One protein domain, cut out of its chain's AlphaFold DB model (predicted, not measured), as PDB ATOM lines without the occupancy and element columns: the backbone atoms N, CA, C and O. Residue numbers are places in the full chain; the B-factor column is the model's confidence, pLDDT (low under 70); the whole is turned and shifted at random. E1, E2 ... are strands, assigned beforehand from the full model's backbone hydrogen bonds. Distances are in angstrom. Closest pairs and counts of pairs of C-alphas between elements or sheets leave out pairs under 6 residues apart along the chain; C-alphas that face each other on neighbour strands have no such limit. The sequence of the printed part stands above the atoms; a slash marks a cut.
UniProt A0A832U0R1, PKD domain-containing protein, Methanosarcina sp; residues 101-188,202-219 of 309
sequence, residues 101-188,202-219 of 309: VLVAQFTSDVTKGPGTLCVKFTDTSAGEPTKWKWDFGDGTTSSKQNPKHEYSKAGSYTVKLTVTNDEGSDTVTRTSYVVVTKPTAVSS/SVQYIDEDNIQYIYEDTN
ATOM      1  N   VAL A 101     104.924 -21.167  16.499       82.12
ATOM      2  CA  VAL A 101     105.133 -20.954  15.070       82.12
ATOM      3  C   VAL A 101     103.920 -21.489  14.326       82.12
ATOM      4  O   VAL A 101     103.634 -22.691  14.332       82.12
ATOM      5  N   LEU A 102     103.226 -20.570  13.666       92.38
ATOM      6  CA  LEU A 102     102.089 -20.870  12.819       92.38
ATOM      7  C   LEU A 102     102.539 -21.711  11.624       92.38
ATOM      8  O   LEU A 102     103.407 -21.306  10.854       92.38
ATOM      9  N   VAL A 103     101.951 -22.901  11.489       90.75
ATOM     10  CA  VAL A 103     102.219 -23.822  10.378       90.75
ATOM     11  C   VAL A 103     100.892 -24.301   9.816       90.75
ATOM     12  O   VAL A 103     100.223 -25.148  10.412       90.75
ATOM     13  N   ALA A 104     100.530 -23.774   8.654       94.69
ATOM     14  CA  ALA A 104      99.325 -24.100   7.921       94.69
ATOM     15  C   ALA A 104      99.366 -25.560   7.455       94.69
ATOM     16  O   ALA A 104     100.303 -25.997   6.779       94.69
ATOM     17  N   GLN A 105      98.334 -26.330   7.785       93.44
ATOM     18  CA  GLN A 105      98.161 -27.707   7.327       93.44
ATOM     19  C   GLN A 105      96.682 -28.059   7.235       93.44
ATOM     20  O   GLN A 105      95.884 -27.668   8.080       93.44
ATOM     21  N   PHE A 106      96.318 -28.880   6.252       94.81
ATOM     22  CA  PHE A 106      94.959 -29.405   6.155       94.81
ATOM     23  C   PHE A 106      94.887 -30.827   5.612       94.81
ATOM     24  O   PHE A 106      95.817 -31.347   4.985       94.81
ATOM     25  N   THR A 107      93.720 -31.436   5.794       89.56
ATOM     26  CA  THR A 107      93.313 -32.699   5.173       89.56
ATOM     27  C   THR A 107      91.918 -32.577   4.562       89.56
ATOM     28  O   THR A 107      91.207 -31.603   4.808       89.56
ATOM     29  N   SER A 108      91.512 -33.570   3.776       91.31
ATOM     30  CA  SER A 108      90.125 -33.745   3.335       91.31
ATOM     31  C   SER A 108      89.699 -35.208   3.442       91.31
ATOM     32  O   SER A 108      90.551 -36.097   3.579       91.31
ATOM     33  N   ASP A 109      88.391 -35.448   3.402       83.44
ATOM     34  CA  ASP A 109      87.806 -36.793   3.370       83.44
ATOM     35  C   ASP A 109      87.993 -37.477   2.011       83.44
ATOM     36  O   ASP A 109      88.372 -38.645   1.962       83.44
ATOM     37  N   VAL A 110      87.822 -36.730   0.919       83.88
ATOM     38  CA  VAL A 110      88.061 -37.198  -0.450       83.88
ATOM     39  C   VAL A 110      88.957 -36.229  -1.220       83.88
ATOM     40  O   VAL A 110      89.049 -35.037  -0.915       83.88
ATOM     41  N   THR A 111      89.677 -36.755  -2.206       89.94
ATOM     42  CA  THR A 111      90.573 -35.976  -3.086       89.94
ATOM     43  C   THR A 111      90.349 -36.274  -4.562       89.94
ATOM     44  O   THR A 111      90.918 -35.607  -5.421       89.94
ATOM     45  N   LYS A 112      89.514 -37.259  -4.888       86.56
ATOM     46  CA  LYS A 112      89.211 -37.635  -6.263       86.56
ATOM     47  C   LYS A 112      87.826 -38.267  -6.345       86.56
ATOM     48  O   LYS A 112      87.409 -38.902  -5.384       86.56
ATOM     49  N   GLY A 113      87.139 -38.102  -7.468       80.44
ATOM     50  CA  GLY A 113      85.866 -38.770  -7.745       80.44
ATOM     51  C   GLY A 113      85.256 -38.328  -9.078       80.44
ATOM     52  O   GLY A 113      85.694 -37.310  -9.626       80.44
ATOM     53  N   PRO A 114      84.301 -39.093  -9.634       77.56
ATOM     54  CA  PRO A 114      83.586 -38.717 -10.847       77.56
ATOM     55  C   PRO A 114      82.493 -37.672 -10.578       77.56
ATOM     56  O   PRO A 114      81.946 -37.604  -9.482       77.56
ATOM     57  N   GLY A 115      82.143 -36.888 -11.602       77.31
ATOM     58  CA  GLY A 115      80.945 -36.037 -11.579       77.31
ATOM     59  C   GLY A 115      81.011 -34.908 -10.553       77.31
ATOM     60  O   GLY A 115      82.029 -34.240 -10.438       77.31
ATOM     61  N   THR A 116      79.924 -34.648  -9.831       82.94
ATOM     62  CA  THR A 116      79.924 -33.644  -8.758       82.94
ATOM     63  C   THR A 116      80.563 -34.221  -7.497       82.94
ATOM     64  O   THR A 116      80.099 -35.228  -6.971       82.94
ATOM     65  N   LEU A 117      81.602 -33.566  -6.968       85.19
ATOM     66  CA  LEU A 117      82.348 -34.045  -5.800       85.19
ATOM     67  C   LEU A 117      82.190 -33.106  -4.596       85.19
ATOM     68  O   LEU A 117      82.707 -31.988  -4.595       85.19
ATOM     69  N   CYS A 118      81.527 -33.582  -3.538       90.56
ATOM     70  CA  CYS A 118      81.417 -32.882  -2.256       90.56
ATOM     71  C   CYS A 118      82.590 -33.259  -1.336       90.56
ATOM     72  O   CYS A 118      82.732 -34.414  -0.940       90.56
ATOM     73  N   VAL A 119      83.426 -32.281  -0.983       93.06
ATOM     74  CA  VAL A 119      84.651 -32.451  -0.192       93.06
ATOM     75  C   VAL A 119      84.515 -31.749   1.154       93.06
ATOM     76  O   VAL A 119      84.170 -30.567   1.224       93.06
ATOM     77  N   LYS A 120      84.836 -32.445   2.244       94.31
ATOM     78  CA  LYS A 120      84.936 -31.871   3.591       94.31
ATOM     79  C   LYS A 120      86.402 -31.632   3.920       94.31
ATOM     80  O   LYS A 120      87.190 -32.574   4.003       94.31
ATOM     81  N   PHE A 121      86.763 -30.374   4.136       96.94
ATOM     82  CA  PHE A 121      88.107 -29.985   4.542       96.94
ATOM     83  C   PHE A 121      88.215 -29.902   6.064       96.94
ATOM     84  O   PHE A 121      87.267 -29.532   6.759       96.94
ATOM     85  N   THR A 122      89.386 -30.255   6.585       95.56
ATOM     86  CA  THR A 122      89.712 -30.176   8.012       95.56
ATOM     87  C   THR A 122      91.032 -29.442   8.181       95.56
ATOM     88  O   THR A 122      92.051 -29.862   7.626       95.56
ATOM     89  N   ASP A 123      91.005 -28.355   8.943       96.69
ATOM     90  CA  ASP A 123      92.198 -27.659   9.407       96.69
ATOM     91  C   ASP A 123      92.972 -28.530  10.410       96.69
ATOM     92  O   ASP A 123      92.403 -29.130  11.320       96.69
ATOM     93  N   THR A 124      94.286 -28.607  10.223       93.56
ATOM     94  CA  THR A 124      95.229 -29.342  11.084       93.56
ATOM     95  C   THR A 124      96.460 -28.490  11.406       93.56
ATOM     96  O   THR A 124      97.525 -29.019  11.729       93.56
ATOM     97  N   SER A 125      96.333 -27.169  11.255       94.38
ATOM     98  CA  SER A 125      97.426 -26.219  11.429       94.38
ATOM     99  C   SER A 125      97.913 -26.179  12.883       94.38
ATOM    100  O   SER A 125      97.130 -26.317  13.821       94.38
ATOM    101  N   ALA A 126      99.219 -25.984  13.073       89.88
ATOM    102  CA  ALA A 126      99.810 -25.656  14.376       89.88
ATOM    103  C   ALA A 126      99.893 -24.130  14.534       89.88
ATOM    104  O   ALA A 126      99.823 -23.436  13.522       89.88
ATOM    105  N   GLY A 127     100.077 -23.610  15.753       89.56
ATOM    106  CA  GLY A 127     100.206 -22.162  15.975       89.56
ATOM    107  C   GLY A 127      98.953 -21.441  16.466       89.56
ATOM    108  O   GLY A 127      98.881 -20.227  16.329       89.56
ATOM    109  N   GLU A 128      97.941 -22.171  16.947       92.38
ATOM    110  CA  GLU A 128      96.653 -21.617  17.409       92.38
ATOM    111  C   GLU A 128      96.042 -20.577  16.441       92.38
ATOM    112  O   GLU A 128      95.894 -19.400  16.776       92.38
ATOM    113  N   PRO A 129      95.695 -20.982  15.206       96.44
ATOM    114  CA  PRO A 129      95.107 -20.066  14.235       96.44
ATOM    115  C   PRO A 129      93.771 -19.497  14.733       96.44
ATOM    116  O   PRO A 129      92.914 -20.229  15.229       96.44
ATOM    117  N   THR A 130      93.561 -18.196  14.534       97.12
ATOM    118  CA  THR A 130      92.314 -17.490  14.874       97.12
ATOM    119  C   THR A 130      91.482 -17.122  13.642       97.12
ATOM    120  O   THR A 130      90.300 -16.793  13.771       97.12
ATOM    121  N   LYS A 131      92.059 -17.185  12.431       98.31
ATOM    122  CA  LYS A 131      91.368 -16.931  11.152       98.31
ATOM    123  C   LYS A 131      91.817 -17.905  10.063       98.31
ATOM    124  O   LYS A 131      92.994 -18.249   9.981       98.31
ATOM    125  N   TRP A 132      90.883 -18.266   9.178       98.69
ATOM    126  CA  TRP A 132      91.105 -19.154   8.031       98.69
ATOM    127  C   TRP A 132      90.656 -18.482   6.738       98.69
ATOM    128  O   TRP A 132      89.633 -17.796   6.700       98.69
ATOM    129  N   LYS A 133      91.402 -18.715   5.661       98.69
ATOM    130  CA  LYS A 133      91.028 -18.355   4.297       98.69
ATOM    131  C   LYS A 133      91.340 -19.518   3.368       98.69
ATOM    132  O   LYS A 133      92.503 -19.850   3.139       98.69
ATOM    133  N   TRP A 134      90.284 -20.097   2.822       98.75
ATOM    134  CA  TRP A 134      90.332 -21.161   1.834       98.75
ATOM    135  C   TRP A 134      90.169 -20.595   0.434       98.75
ATOM    136  O   TRP A 134      89.299 -19.757   0.199       98.75
ATOM    137  N   ASP A 135      90.972 -21.103  -0.487       98.62
ATOM    138  CA  ASP A 135      90.799 -20.973  -1.930       98.62
ATOM    139  C   ASP A 135      90.762 -22.393  -2.499       98.62
ATOM    140  O   ASP A 135      91.718 -23.163  -2.346       98.62
ATOM    141  N   PHE A 136      89.618 -22.760  -3.077       98.19
ATOM    142  CA  PHE A 136      89.363 -24.110  -3.574       98.19
ATOM    143  C   PHE A 136      89.912 -24.327  -4.991       98.19
ATOM    144  O   PHE A 136      89.911 -25.452  -5.485       98.19
ATOM    145  N   GLY A 137      90.425 -23.280  -5.647       97.25
ATOM    146  CA  GLY A 137      91.020 -23.370  -6.982       97.25
ATOM    147  C   GLY A 137      90.010 -23.419  -8.131       97.25
ATOM    148  O   GLY A 137      90.419 -23.532  -9.285       97.25
ATOM    149  N   ASP A 138      88.712 -23.316  -7.844       96.62
ATOM    150  CA  ASP A 138      87.615 -23.206  -8.818       96.62
ATOM    151  C   ASP A 138      87.029 -21.781  -8.908       96.62
ATOM    152  O   ASP A 138      86.019 -21.553  -9.572       96.62
ATOM    153  N   GLY A 139      87.681 -20.818  -8.247       96.69
ATOM    154  CA  GLY A 139      87.238 -19.428  -8.133       96.69
ATOM    155  C   GLY A 139      86.404 -19.135  -6.884       96.69
ATOM    156  O   GLY A 139      86.097 -17.970  -6.632       96.69
ATOM    157  N   THR A 140      86.062 -20.147  -6.085       97.88
ATOM    158  CA  THR A 140      85.314 -19.977  -4.833       97.88
ATOM    159  C   THR A 140      86.228 -20.022  -3.599       97.88
ATOM    160  O   THR A 140      87.364 -20.501  -3.644       97.88
ATOM    161  N   THR A 141      85.751 -19.463  -2.479       98.50
ATOM    162  CA  THR A 141      86.530 -19.317  -1.235       98.50
ATOM    163  C   THR A 141      85.685 -19.582   0.013       98.50
ATOM    164  O   THR A 141      84.456 -19.617  -0.046       98.50
ATOM    165  N   SER A 142      86.333 -19.759   1.170       98.56
ATOM    166  CA  SER A 142      85.655 -19.866   2.472       98.56
ATOM    167  C   SER A 142      86.481 -19.276   3.617       98.56
ATOM    168  O   SER A 142      87.706 -19.258   3.554       98.56
ATOM    169  N   SER A 143      85.814 -18.845   4.691       98.38
ATOM    170  CA  SER A 143      86.435 -18.392   5.949       98.38
ATOM    171  C   SER A 143      86.187 -19.325   7.142       98.38
ATOM    172  O   SER A 143      86.637 -19.057   8.255       98.38
ATOM    173  N   LYS A 144      85.455 -20.429   6.938       98.50
ATOM    174  CA  LYS A 144      85.200 -21.426   7.990       98.50
ATOM    175  C   LYS A 144      86.485 -22.200   8.292       98.50
ATOM    176  O   LYS A 144      87.241 -22.492   7.372       98.50
ATOM    177  N   GLN A 145      86.687 -22.618   9.542       98.00
ATOM    178  CA  GLN A 145      87.808 -23.499   9.899       98.00
ATOM    179  C   GLN A 145      87.752 -24.831   9.130       98.00
ATOM    180  O   GLN A 145      88.726 -25.221   8.500       98.00
ATOM    181  N   ASN A 146      86.587 -25.492   9.127       97.50
ATOM    182  CA  ASN A 146      86.367 -26.800   8.491       97.50
ATOM    183  C   ASN A 146      85.215 -26.722   7.464       97.50
ATOM    184  O   ASN A 146      84.077 -27.087   7.787       97.50
ATOM    185  N   PRO A 147      85.435 -26.161   6.259       98.06
ATOM    186  CA  PRO A 147      84.380 -25.997   5.268       98.06
ATOM    187  C   PRO A 147      84.032 -27.316   4.568       98.06
ATOM    188  O   PRO A 147      84.854 -28.220   4.423       98.06
ATOM    189  N   LYS A 148      82.798 -27.383   4.069       95.56
ATOM    190  CA  LYS A 148      82.407 -28.316   3.008       95.56
ATOM    191  C   LYS A 148      82.338 -27.535   1.702       95.56
ATOM    192  O   LYS A 148      81.870 -26.396   1.730       95.56
ATOM    193  N   HIS A 149      82.781 -28.138   0.608       96.56
ATOM    194  CA  HIS A 149      82.775 -27.520  -0.715       96.56
ATOM    195  C   HIS A 149      82.368 -28.516  -1.795       96.56
ATOM    196  O   HIS A 149      82.694 -29.696  -1.691       96.56
ATOM    197  N   GLU A 150      81.674 -28.045  -2.824       93.75
ATOM    198  CA  GLU A 150      81.189 -28.864  -3.931       93.75
ATOM    199  C   GLU A 150      81.866 -28.449  -5.238       93.75
ATOM    200  O   GLU A 150      81.753 -27.304  -5.672       93.75
ATOM    201  N   TYR A 151      82.548 -29.397  -5.881       89.69
ATOM    202  CA  TYR A 151      83.125 -29.217  -7.207       89.69
ATOM    203  C   TYR A 151      82.183 -29.826  -8.247       89.69
ATOM    204  O   TYR A 151      82.073 -31.045  -8.350       89.69
ATOM    205  N   SER A 152      81.514 -28.981  -9.031       86.56
ATOM    206  CA  SER A 152      80.507 -29.398 -10.024       86.56
ATOM    207  C   SER A 152      81.068 -29.658 -11.425       86.56
ATOM    208  O   SER A 152      80.346 -30.095 -12.320       86.56
ATOM    209  N   LYS A 153      82.351 -29.361 -11.657       85.06
ATOM    210  CA  LYS A 153      82.996 -29.502 -12.966       85.06
ATOM    211  C   LYS A 153      84.154 -30.482 -12.884       85.06
ATOM    212  O   LYS A 153      84.895 -30.510 -11.910       85.06
ATOM    213  N   ALA A 154      84.341 -31.255 -13.951       84.25
ATOM    214  CA  ALA A 154      85.541 -32.062 -14.101       84.25
ATOM    215  C   ALA A 154      86.777 -31.156 -14.222       84.25
ATOM    216  O   ALA A 154      86.774 -30.175 -14.969       84.25
ATOM    217  N   GLY A 155      87.842 -31.501 -13.507       87.88
ATOM    218  CA  GLY A 155      89.035 -30.675 -13.413       87.88
ATOM    219  C   GLY A 155      90.002 -31.145 -12.334       87.88
ATOM    220  O   GLY A 155      89.717 -32.047 -11.550       87.88
ATOM    221  N   SER A 156      91.173 -30.518 -12.304       91.00
ATOM    222  CA  SER A 156      92.146 -30.679 -11.227       91.00
ATOM    223  C   SER A 156      92.333 -29.337 -10.536       91.00
ATOM    224  O   SER A 156      92.682 -28.348 -11.179       91.00
ATOM    225  N   TYR A 157      92.092 -29.315  -9.232       94.50
ATOM    226  CA  TYR A 157      91.978 -28.104  -8.437       94.50
ATOM    227  C   TYR A 157      93.141 -27.983  -7.457       94.50
ATOM    228  O   TYR A 157      93.496 -28.930  -6.748       94.50
ATOM    229  N   THR A 158      93.754 -26.802  -7.430       95.94
ATOM    230  CA  THR A 158      94.796 -26.454  -6.459       95.94
ATOM    231  C   THR A 158      94.135 -25.826  -5.246       95.94
ATOM    232  O   THR A 158      93.545 -24.760  -5.369       95.94
ATOM    233  N   VAL A 159      94.263 -26.466  -4.085       98.19
ATOM    234  CA  VAL A 159      93.645 -25.981  -2.847       98.19
ATOM    235  C   VAL A 159      94.686 -25.267  -2.000       98.19
ATOM    236  O   VAL A 159      95.793 -25.777  -1.788       98.19
ATOM    237  N   LYS A 160      94.326 -24.088  -1.500       98.38
ATOM    238  CA  LYS A 160      95.167 -23.265  -0.635       98.38
ATOM    239  C   LYS A 160      94.429 -22.930   0.654       98.38
ATOM    240  O   LYS A 160      93.276 -22.506   0.624       98.38
ATOM    241  N   LEU A 161      95.131 -23.087   1.771       98.50
ATOM    242  CA  LEU A 161      94.703 -22.620   3.082       98.50
ATOM    243  C   LEU A 161      95.719 -21.602   3.593       98.50
ATOM    244  O   LEU A 161      96.897 -21.928   3.745       98.50
ATOM    245  N   THR A 162      95.244 -20.398   3.889       98.44
ATOM    246  CA  THR A 162      95.966 -19.402   4.682       98.44
ATOM    247  C   THR A 162      95.342 -19.343   6.069       98.44
ATOM    248  O   THR A 162      94.135 -19.132   6.194       98.44
ATOM    249  N   VAL A 163      96.160 -19.516   7.102       98.31
ATOM    250  CA  VAL A 163      95.758 -19.317   8.498       98.31
ATOM    251  C   VAL A 163      96.451 -18.093   9.076       98.31
ATOM    252  O   VAL A 163      97.499 -17.672   8.586       98.31
ATOM    253  N   THR A 164      95.851 -17.469  10.082       97.69
ATOM    254  CA  THR A 164      96.381 -16.258  10.726       97.69
ATOM    255  C   THR A 164      96.114 -16.312  12.223       97.69
ATOM    256  O   THR A 164      95.041 -16.758  12.629       97.69
ATOM    257  N   ASN A 165      97.077 -15.857  13.018       94.38
ATOM    258  CA  ASN A 165      96.961 -15.570  14.447       94.38
ATOM    259  C   ASN A 165      97.476 -14.137  14.715       94.38
ATOM    260  O   ASN A 165      97.694 -13.374  13.770       94.38
ATOM    261  N   ASP A 166      97.646 -13.751  15.980       92.06
ATOM    262  CA  ASP A 166      98.108 -12.399  16.338       92.06
ATOM    263  C   ASP A 166      99.589 -12.151  15.986       92.06
ATOM    264  O   ASP A 166     100.005 -11.004  15.829       92.06
ATOM    265  N   GLU A 167     100.374 -13.216  15.813       89.44
ATOM    266  CA  GLU A 167     101.805 -13.153  15.494       89.44
ATOM    267  C   GLU A 167     102.069 -13.078  13.983       89.44
ATOM    268  O   GLU A 167     103.088 -12.537  13.547       89.44
ATOM    269  N   GLY A 168     101.159 -13.600  13.155       92.50
ATOM    270  CA  GLY A 168     101.304 -13.561  11.706       92.50
ATOM    271  C   GLY A 168     100.391 -14.520  10.953       92.50
ATOM    272  O   GLY A 168      99.309 -14.897  11.401       92.50
ATOM    273  N   SER A 169     100.824 -14.898   9.751       96.00
ATOM    274  CA  SER A 169     100.076 -15.774   8.850       96.00
ATOM    275  C   SER A 169     100.990 -16.793   8.187       96.00
ATOM    276  O   SER A 169     102.089 -16.433   7.766       96.00
ATOM    277  N   ASP A 170     100.492 -18.008   7.988       96.94
ATOM    278  CA  ASP A 170     101.158 -19.034   7.187       96.94
ATOM    279  C   ASP A 170     100.206 -19.579   6.117       96.94
ATOM    280  O   ASP A 170      98.982 -19.458   6.220       96.94
ATOM    281  N   THR A 171     100.761 -20.137   5.042       97.75
ATOM    282  CA  THR A 171      99.979 -20.645   3.911       97.75
ATOM    283  C   THR A 171     100.507 -21.972   3.400       97.75
ATOM    284  O   THR A 171     101.660 -22.093   2.996       97.75
ATOM    285  N   VAL A 172      99.601 -22.939   3.268       96.06
ATOM    286  CA  VAL A 172      99.857 -24.207   2.586       96.06
ATOM    287  C   VAL A 172      99.099 -24.246   1.264       96.06
ATOM    288  O   VAL A 172      97.908 -23.948   1.193       96.06
ATOM    289  N   THR A 173      99.801 -24.617   0.195       95.19
ATOM    290  CA  THR A 173      99.226 -24.815  -1.142       95.19
ATOM    291  C   THR A 173      99.457 -26.255  -1.574       95.19
ATOM    292  O   THR A 173     100.594 -26.722  -1.589       95.19
ATOM    293  N   ARG A 174      98.385 -26.957  -1.951       90.75
ATOM    294  CA  ARG A 174      98.452 -28.298  -2.534       90.75
ATOM    295  C   ARG A 174      97.948 -28.258  -3.970       90.75
ATOM    296  O   ARG A 174      96.755 -28.105  -4.226       90.75
ATOM    297  N   THR A 175      98.881 -28.376  -4.907       89.19
ATOM    298  CA  THR A 175      98.604 -28.400  -6.347       89.19
ATOM    299  C   THR A 175      97.887 -29.679  -6.740       89.19
ATOM    300  O   THR A 175      98.296 -30.754  -6.300       89.19
ATOM    301  N   SER A 176      96.863 -29.570  -7.591       90.38
ATOM    302  CA  SER A 176      96.107 -30.728  -8.093       90.38
ATOM    303  C   SER A 176      95.586 -31.649  -6.981       90.38
ATOM    304  O   SER A 176      95.593 -32.871  -7.117       90.38
ATOM    305  N   TYR A 177      95.172 -31.056  -5.861       91.31
ATOM    306  CA  TYR A 177      94.783 -31.780  -4.656       91.31
ATOM    307  C   TYR A 177      93.411 -32.438  -4.774       91.31
ATOM    308  O   TYR A 177      93.242 -33.555  -4.294       91.31
ATOM    309  N   VAL A 178      92.449 -31.763  -5.412       93.06
ATOM    310  CA  VAL A 178      91.141 -32.346  -5.732       93.06
ATOM    311  C   VAL A 178      91.072 -32.619  -7.228       93.06
ATOM    312  O   VAL A 178      91.365 -31.738  -8.035       93.06
ATOM    313  N   VAL A 179      90.703 -33.839  -7.610       88.62
ATOM    314  CA  VAL A 179      90.578 -34.263  -9.006       88.62
ATOM    315  C   VAL A 179      89.169 -34.765  -9.264       88.62
ATOM    316  O   VAL A 179      88.797 -35.865  -8.866       88.62
ATOM    317  N   VAL A 180      88.401 -33.970  -9.987       85.81
ATOM    318  CA  VAL A 180      87.080 -34.361 -10.451       85.81
ATOM    319  C   VAL A 180      87.214 -34.950 -11.845       85.81
ATOM    320  O   VAL A 180      87.589 -34.259 -12.795       85.81
ATOM    321  N   THR A 181      86.954 -36.245 -11.979       81.38
ATOM    322  CA  THR A 181      86.961 -36.916 -13.277       81.38
ATOM    323  C   THR A 181      85.604 -36.770 -13.948       81.38
ATOM    324  O   THR A 181      84.568 -36.671 -13.291       81.38
ATOM    325  N   LYS A 182      85.588 -36.760 -15.282       69.38
ATOM    326  CA  LYS A 182      84.318 -36.895 -15.999       69.38
ATOM    327  C   LYS A 182      83.686 -38.242 -15.619       69.38
ATOM    328  O   LYS A 182      84.440 -39.212 -15.508       69.38
ATOM    329  N   PRO A 183      82.359 -38.307 -15.427       60.72
ATOM    330  CA  PRO A 183      81.662 -39.584 -15.366       60.72
ATOM    331  C   PRO A 183      81.972 -40.412 -16.618       60.72
ATOM    332  O   PRO A 183      82.139 -39.858 -17.712       60.72
ATOM    333  N   THR A 184      82.081 -41.728 -16.464       58.06
ATOM    334  CA  THR A 184      82.273 -42.633 -17.599       58.06
ATOM    335  C   THR A 184      80.935 -42.771 -18.319       58.06
ATOM    336  O   THR A 184      79.972 -43.250 -17.735       58.06
ATOM    337  N   ALA A 185      80.853 -42.330 -19.574       50.25
ATOM    338  CA  ALA A 185      79.669 -42.580 -20.389       50.25
ATOM    339  C   ALA A 185      79.687 -44.039 -20.861       50.25
ATOM    340  O   ALA A 185      80.617 -44.445 -21.564       50.25
ATOM    341  N   VAL A 186      78.663 -44.811 -20.502       48.81
ATOM    342  CA  VAL A 186      78.392 -46.103 -21.136       48.81
ATOM    343  C   VAL A 186      77.473 -45.820 -22.322       48.81
ATOM    344  O   VAL A 186      76.392 -45.260 -22.173       48.81
ATOM    345  N   SER A 187      77.927 -46.133 -23.536       46.53
ATOM    346  CA  SER A 187      77.071 -46.046 -24.720       46.53
ATOM    347  C   SER A 187      76.123 -47.239 -24.710       46.53
ATOM    348  O   SER A 187      76.534 -48.354 -25.030       46.53
ATOM    349  N   SER A 188      74.855 -47.012 -24.373       45.19
ATOM    350  CA  SER A 188      73.786 -47.914 -24.782       45.19
ATOM    351  C   SER A 188      73.400 -47.546 -26.215       45.19
ATOM    352  O   SER A 188      72.810 -46.504 -26.489       45.19
ATOM    353  N   SER A 202      71.097 -43.736 -12.015       54.72
ATOM    354  CA  SER A 202      71.665 -43.154 -13.233       54.72
ATOM    355  C   SER A 202      71.260 -41.690 -13.430       54.72
ATOM    356  O   SER A 202      70.076 -41.358 -13.532       54.72
ATOM    357  N   VAL A 203      72.240 -40.790 -13.558       51.19
ATOM    358  CA  VAL A 203      71.979 -39.362 -13.802       51.19
ATOM    359  C   VAL A 203      71.725 -39.131 -15.291       51.19
ATOM    360  O   VAL A 203      72.513 -39.554 -16.136       51.19
ATOM    361  N   GLN A 204      70.639 -38.429 -15.616       55.72
ATOM    362  CA  GLN A 204      70.286 -38.074 -16.990       55.72
ATOM    363  C   GLN A 204      70.695 -36.633 -17.290       55.72
ATOM    364  O   GLN A 204      70.270 -35.706 -16.601       55.72
ATOM    365  N   TYR A 205      71.480 -36.436 -18.347       46.19
ATOM    366  CA  TYR A 205      71.691 -35.111 -18.931       46.19
ATOM    367  C   TYR A 205      71.208 -35.108 -20.370       46.19
ATOM    368  O   TYR A 205      71.530 -36.010 -21.138       46.19
ATOM    369  N   ILE A 206      70.463 -34.066 -20.719       50.06
ATOM    370  CA  ILE A 206      70.073 -33.762 -22.089       50.06
ATOM    371  C   ILE A 206      70.904 -32.547 -22.494       50.06
ATOM    372  O   ILE A 206      70.857 -31.520 -21.812       50.06
ATOM    373  N   ASP A 207      71.727 -32.682 -23.532       45.84
ATOM    374  CA  ASP A 207      72.472 -31.541 -24.070       45.84
ATOM    375  C   ASP A 207      71.584 -30.637 -24.947       45.84
ATOM    376  O   ASP A 207      70.404 -30.906 -25.177       45.84
ATOM    377  N   GLU A 208      72.151 -29.527 -25.429       52.16
ATOM    378  CA  GLU A 208      71.453 -28.566 -26.298       52.16
ATOM    379  C   GLU A 208      70.988 -29.187 -27.633       52.16
ATOM    380  O   GLU A 208      70.109 -28.629 -28.292       52.16
ATOM    381  N   ASP A 209      71.523 -30.359 -27.994       59.56
ATOM    382  CA  ASP A 209      71.181 -31.135 -29.188       59.56
ATOM    383  C   ASP A 209      70.181 -32.279 -28.891       59.56
ATOM    384  O   ASP A 209      69.866 -33.085 -29.770       59.56
ATOM    385  N   ASN A 210      69.623 -32.327 -27.674       51.22
ATOM    386  CA  ASN A 210      68.664 -33.327 -27.194       51.22
ATOM    387  C   ASN A 210      69.214 -34.767 -27.137       51.22
ATOM    388  O   ASN A 210      68.459 -35.738 -27.250       51.22
ATOM    389  N   ILE A 211      70.527 -34.920 -26.960       49.16
ATOM    390  CA  ILE A 211      71.173 -36.216 -26.747       49.16
ATOM    391  C   ILE A 211      71.075 -36.570 -25.262       49.16
ATOM    392  O   ILE A 211      71.566 -35.838 -24.402       49.16
ATOM    393  N   GLN A 212      70.440 -37.706 -24.965       51.94
ATOM    394  CA  GLN A 212      70.312 -38.239 -23.611       51.94
ATOM    395  C   GLN A 212      71.575 -39.018 -23.233       51.94
ATOM    396  O   GLN A 212      71.852 -40.084 -23.781       51.94
ATOM    397  N   TYR A 213      72.325 -38.503 -22.265       54.12
ATOM    398  CA  TYR A 213      73.423 -39.227 -21.636       54.12
ATOM    399  C   TYR A 213      72.895 -39.924 -20.391       54.12
ATOM    400  O   TYR A 213      72.409 -39.272 -19.466       54.12
ATOM    401  N   ILE A 214      72.997 -41.249 -20.391       51.56
ATOM    402  CA  ILE A 214      72.760 -42.086 -19.223       51.56
ATOM    403  C   ILE A 214      74.125 -42.303 -18.575       51.56
ATOM    404  O   ILE A 214      75.000 -42.953 -19.151       51.56
ATOM    405  N   TYR A 215      74.333 -41.692 -17.413       51.03
ATOM    406  CA  TYR A 215      75.522 -41.948 -16.613       51.03
ATOM    407  C   TYR A 215      75.179 -43.014 -15.592       51.03
ATOM    408  O   TYR A 215      74.426 -42.736 -14.664       51.03
ATOM    409  N   GLU A 216      75.734 -44.210 -15.757       50.34
ATOM    410  CA  GLU A 216      75.792 -45.159 -14.654       50.34
ATOM    411  C   GLU A 216      76.701 -44.545 -13.587       50.34
ATOM    412  O   GLU A 216      77.830 -44.132 -13.888       50.34
ATOM    413  N   ASP A 217      76.215 -44.458 -12.347       52.94
ATOM    414  CA  ASP A 217      77.077 -44.219 -11.191       52.94
ATOM    415  C   ASP A 217      77.912 -45.486 -10.974       52.94
ATOM    416  O   ASP A 217      77.685 -46.298 -10.080       52.94
ATOM    417  N   THR A 218      78.851 -45.722 -11.892       56.72
ATOM    418  CA  THR A 218      79.828 -46.789 -11.764       56.72
ATOM    419  C   THR A 218      80.579 -46.468 -10.488       56.72
ATOM    420  O   THR A 218      81.243 -45.429 -10.447       56.72
ATOM    421  N   ASN A 219      80.439 -47.309  -9.461       68.62
ATOM    422  CA  ASN A 219      81.084 -47.179  -8.157       68.62
ATOM    423  C   ASN A 219      82.609 -47.171  -8.334       68.62
ATOM    424  O   ASN A 219      83.296 -48.176  -8.151       68.62
TER     425      ASN A 219
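Overview. This is residues 101 to 188 and 202 to 219 of the 309 residues of the protein "PKD domain-containing protein" of Methanosarcina sp (UniProt A0A832U0R1). An elongated body of two sheets, partly face to face in a loose sandwich, has the curled sheet E2, E7, E6, E4 on one side and the smaller sheet E1, E3, E5 on the other. A separate small hairpin, E8 and E9, lies beyond one end of this body. The printed part has 106 residues, with nine named strands, E1 to E9 in order along the chain, and no named helix; the class is all strand. The sheet E2, E7, E6, E4 is mixed, while E1, E3, E5 and the pair E8, E9 are antiparallel. The whole is loose, with a radius of gyration of the C-alphas of 17.4 A, and a rod spanning 59 by 26 by 19 A.

Along the chain. E1 is residues 106 to 108, beginning at C-alpha 106 at (94.959, -29.405, 6.155). E2 is residues 112 to 114. E3, residues 117 to 123, is 19.2 A long, E4, residues 131 to 135, is 13.7 A, and E5 is residues 148 to 151. E6, residues 155 to 164, is 29.1 A long. E7, residues 169 to 181, is the longest at 33.3 A and begins at (100.076, -15.774, 8.850). E8 is residues 203 to 206, and E9 is residues 212 to 215, ending at C-alpha 215 at (75.522, -41.948, -16.613).

Arrangement. The largest sheet runs E2, E7, E6, E4 and is twisted. E2 and E7 are parallel, with N 181 and O 113 2.9 A apart. E6 and E7 form an antiparallel hairpin, with N 172 and O 161 at 2.9 A. E4 is an edge strand, antiparallel to E6, with N 133 and O 162 at 2.8 A. In the other sheet the pairing of E3 is staggered: residues 117 to 120 pair with E5, with N 119 and O 149 at 2.8 A, and residues 121 to 123 pair with E1, with N 122 and O 107 at 2.9 A. Between the sheets, the closest C-alphas of E3 and E7 are those of Leu 117 and Val 180, 6.6 A apart. Those of E1 and E6 are Phe 106 and Leu 161, at 7.5 A. E8 and E9 are an antiparallel hairpin, with N 213 and O 205 at 2.8 A, and both are apart from E1 to E7.

Size, cuts and confidence. The C-alphas of Glu 167 and Ser 188 are the two farthest apart, at 60.1 A. Residues 189 to 201 are not printed, and C-alphas 188 and 202 are 12.7 A apart across this cut. The link from E4 to E5, residues 136 to 147, is long; within it residues 141 to 142 pair, antiparallel, with residues 134 to 135 of E4. The mean pLDDT of the printed part is 83.5, and residues 182 to 188 and 202 to 219 are under 70.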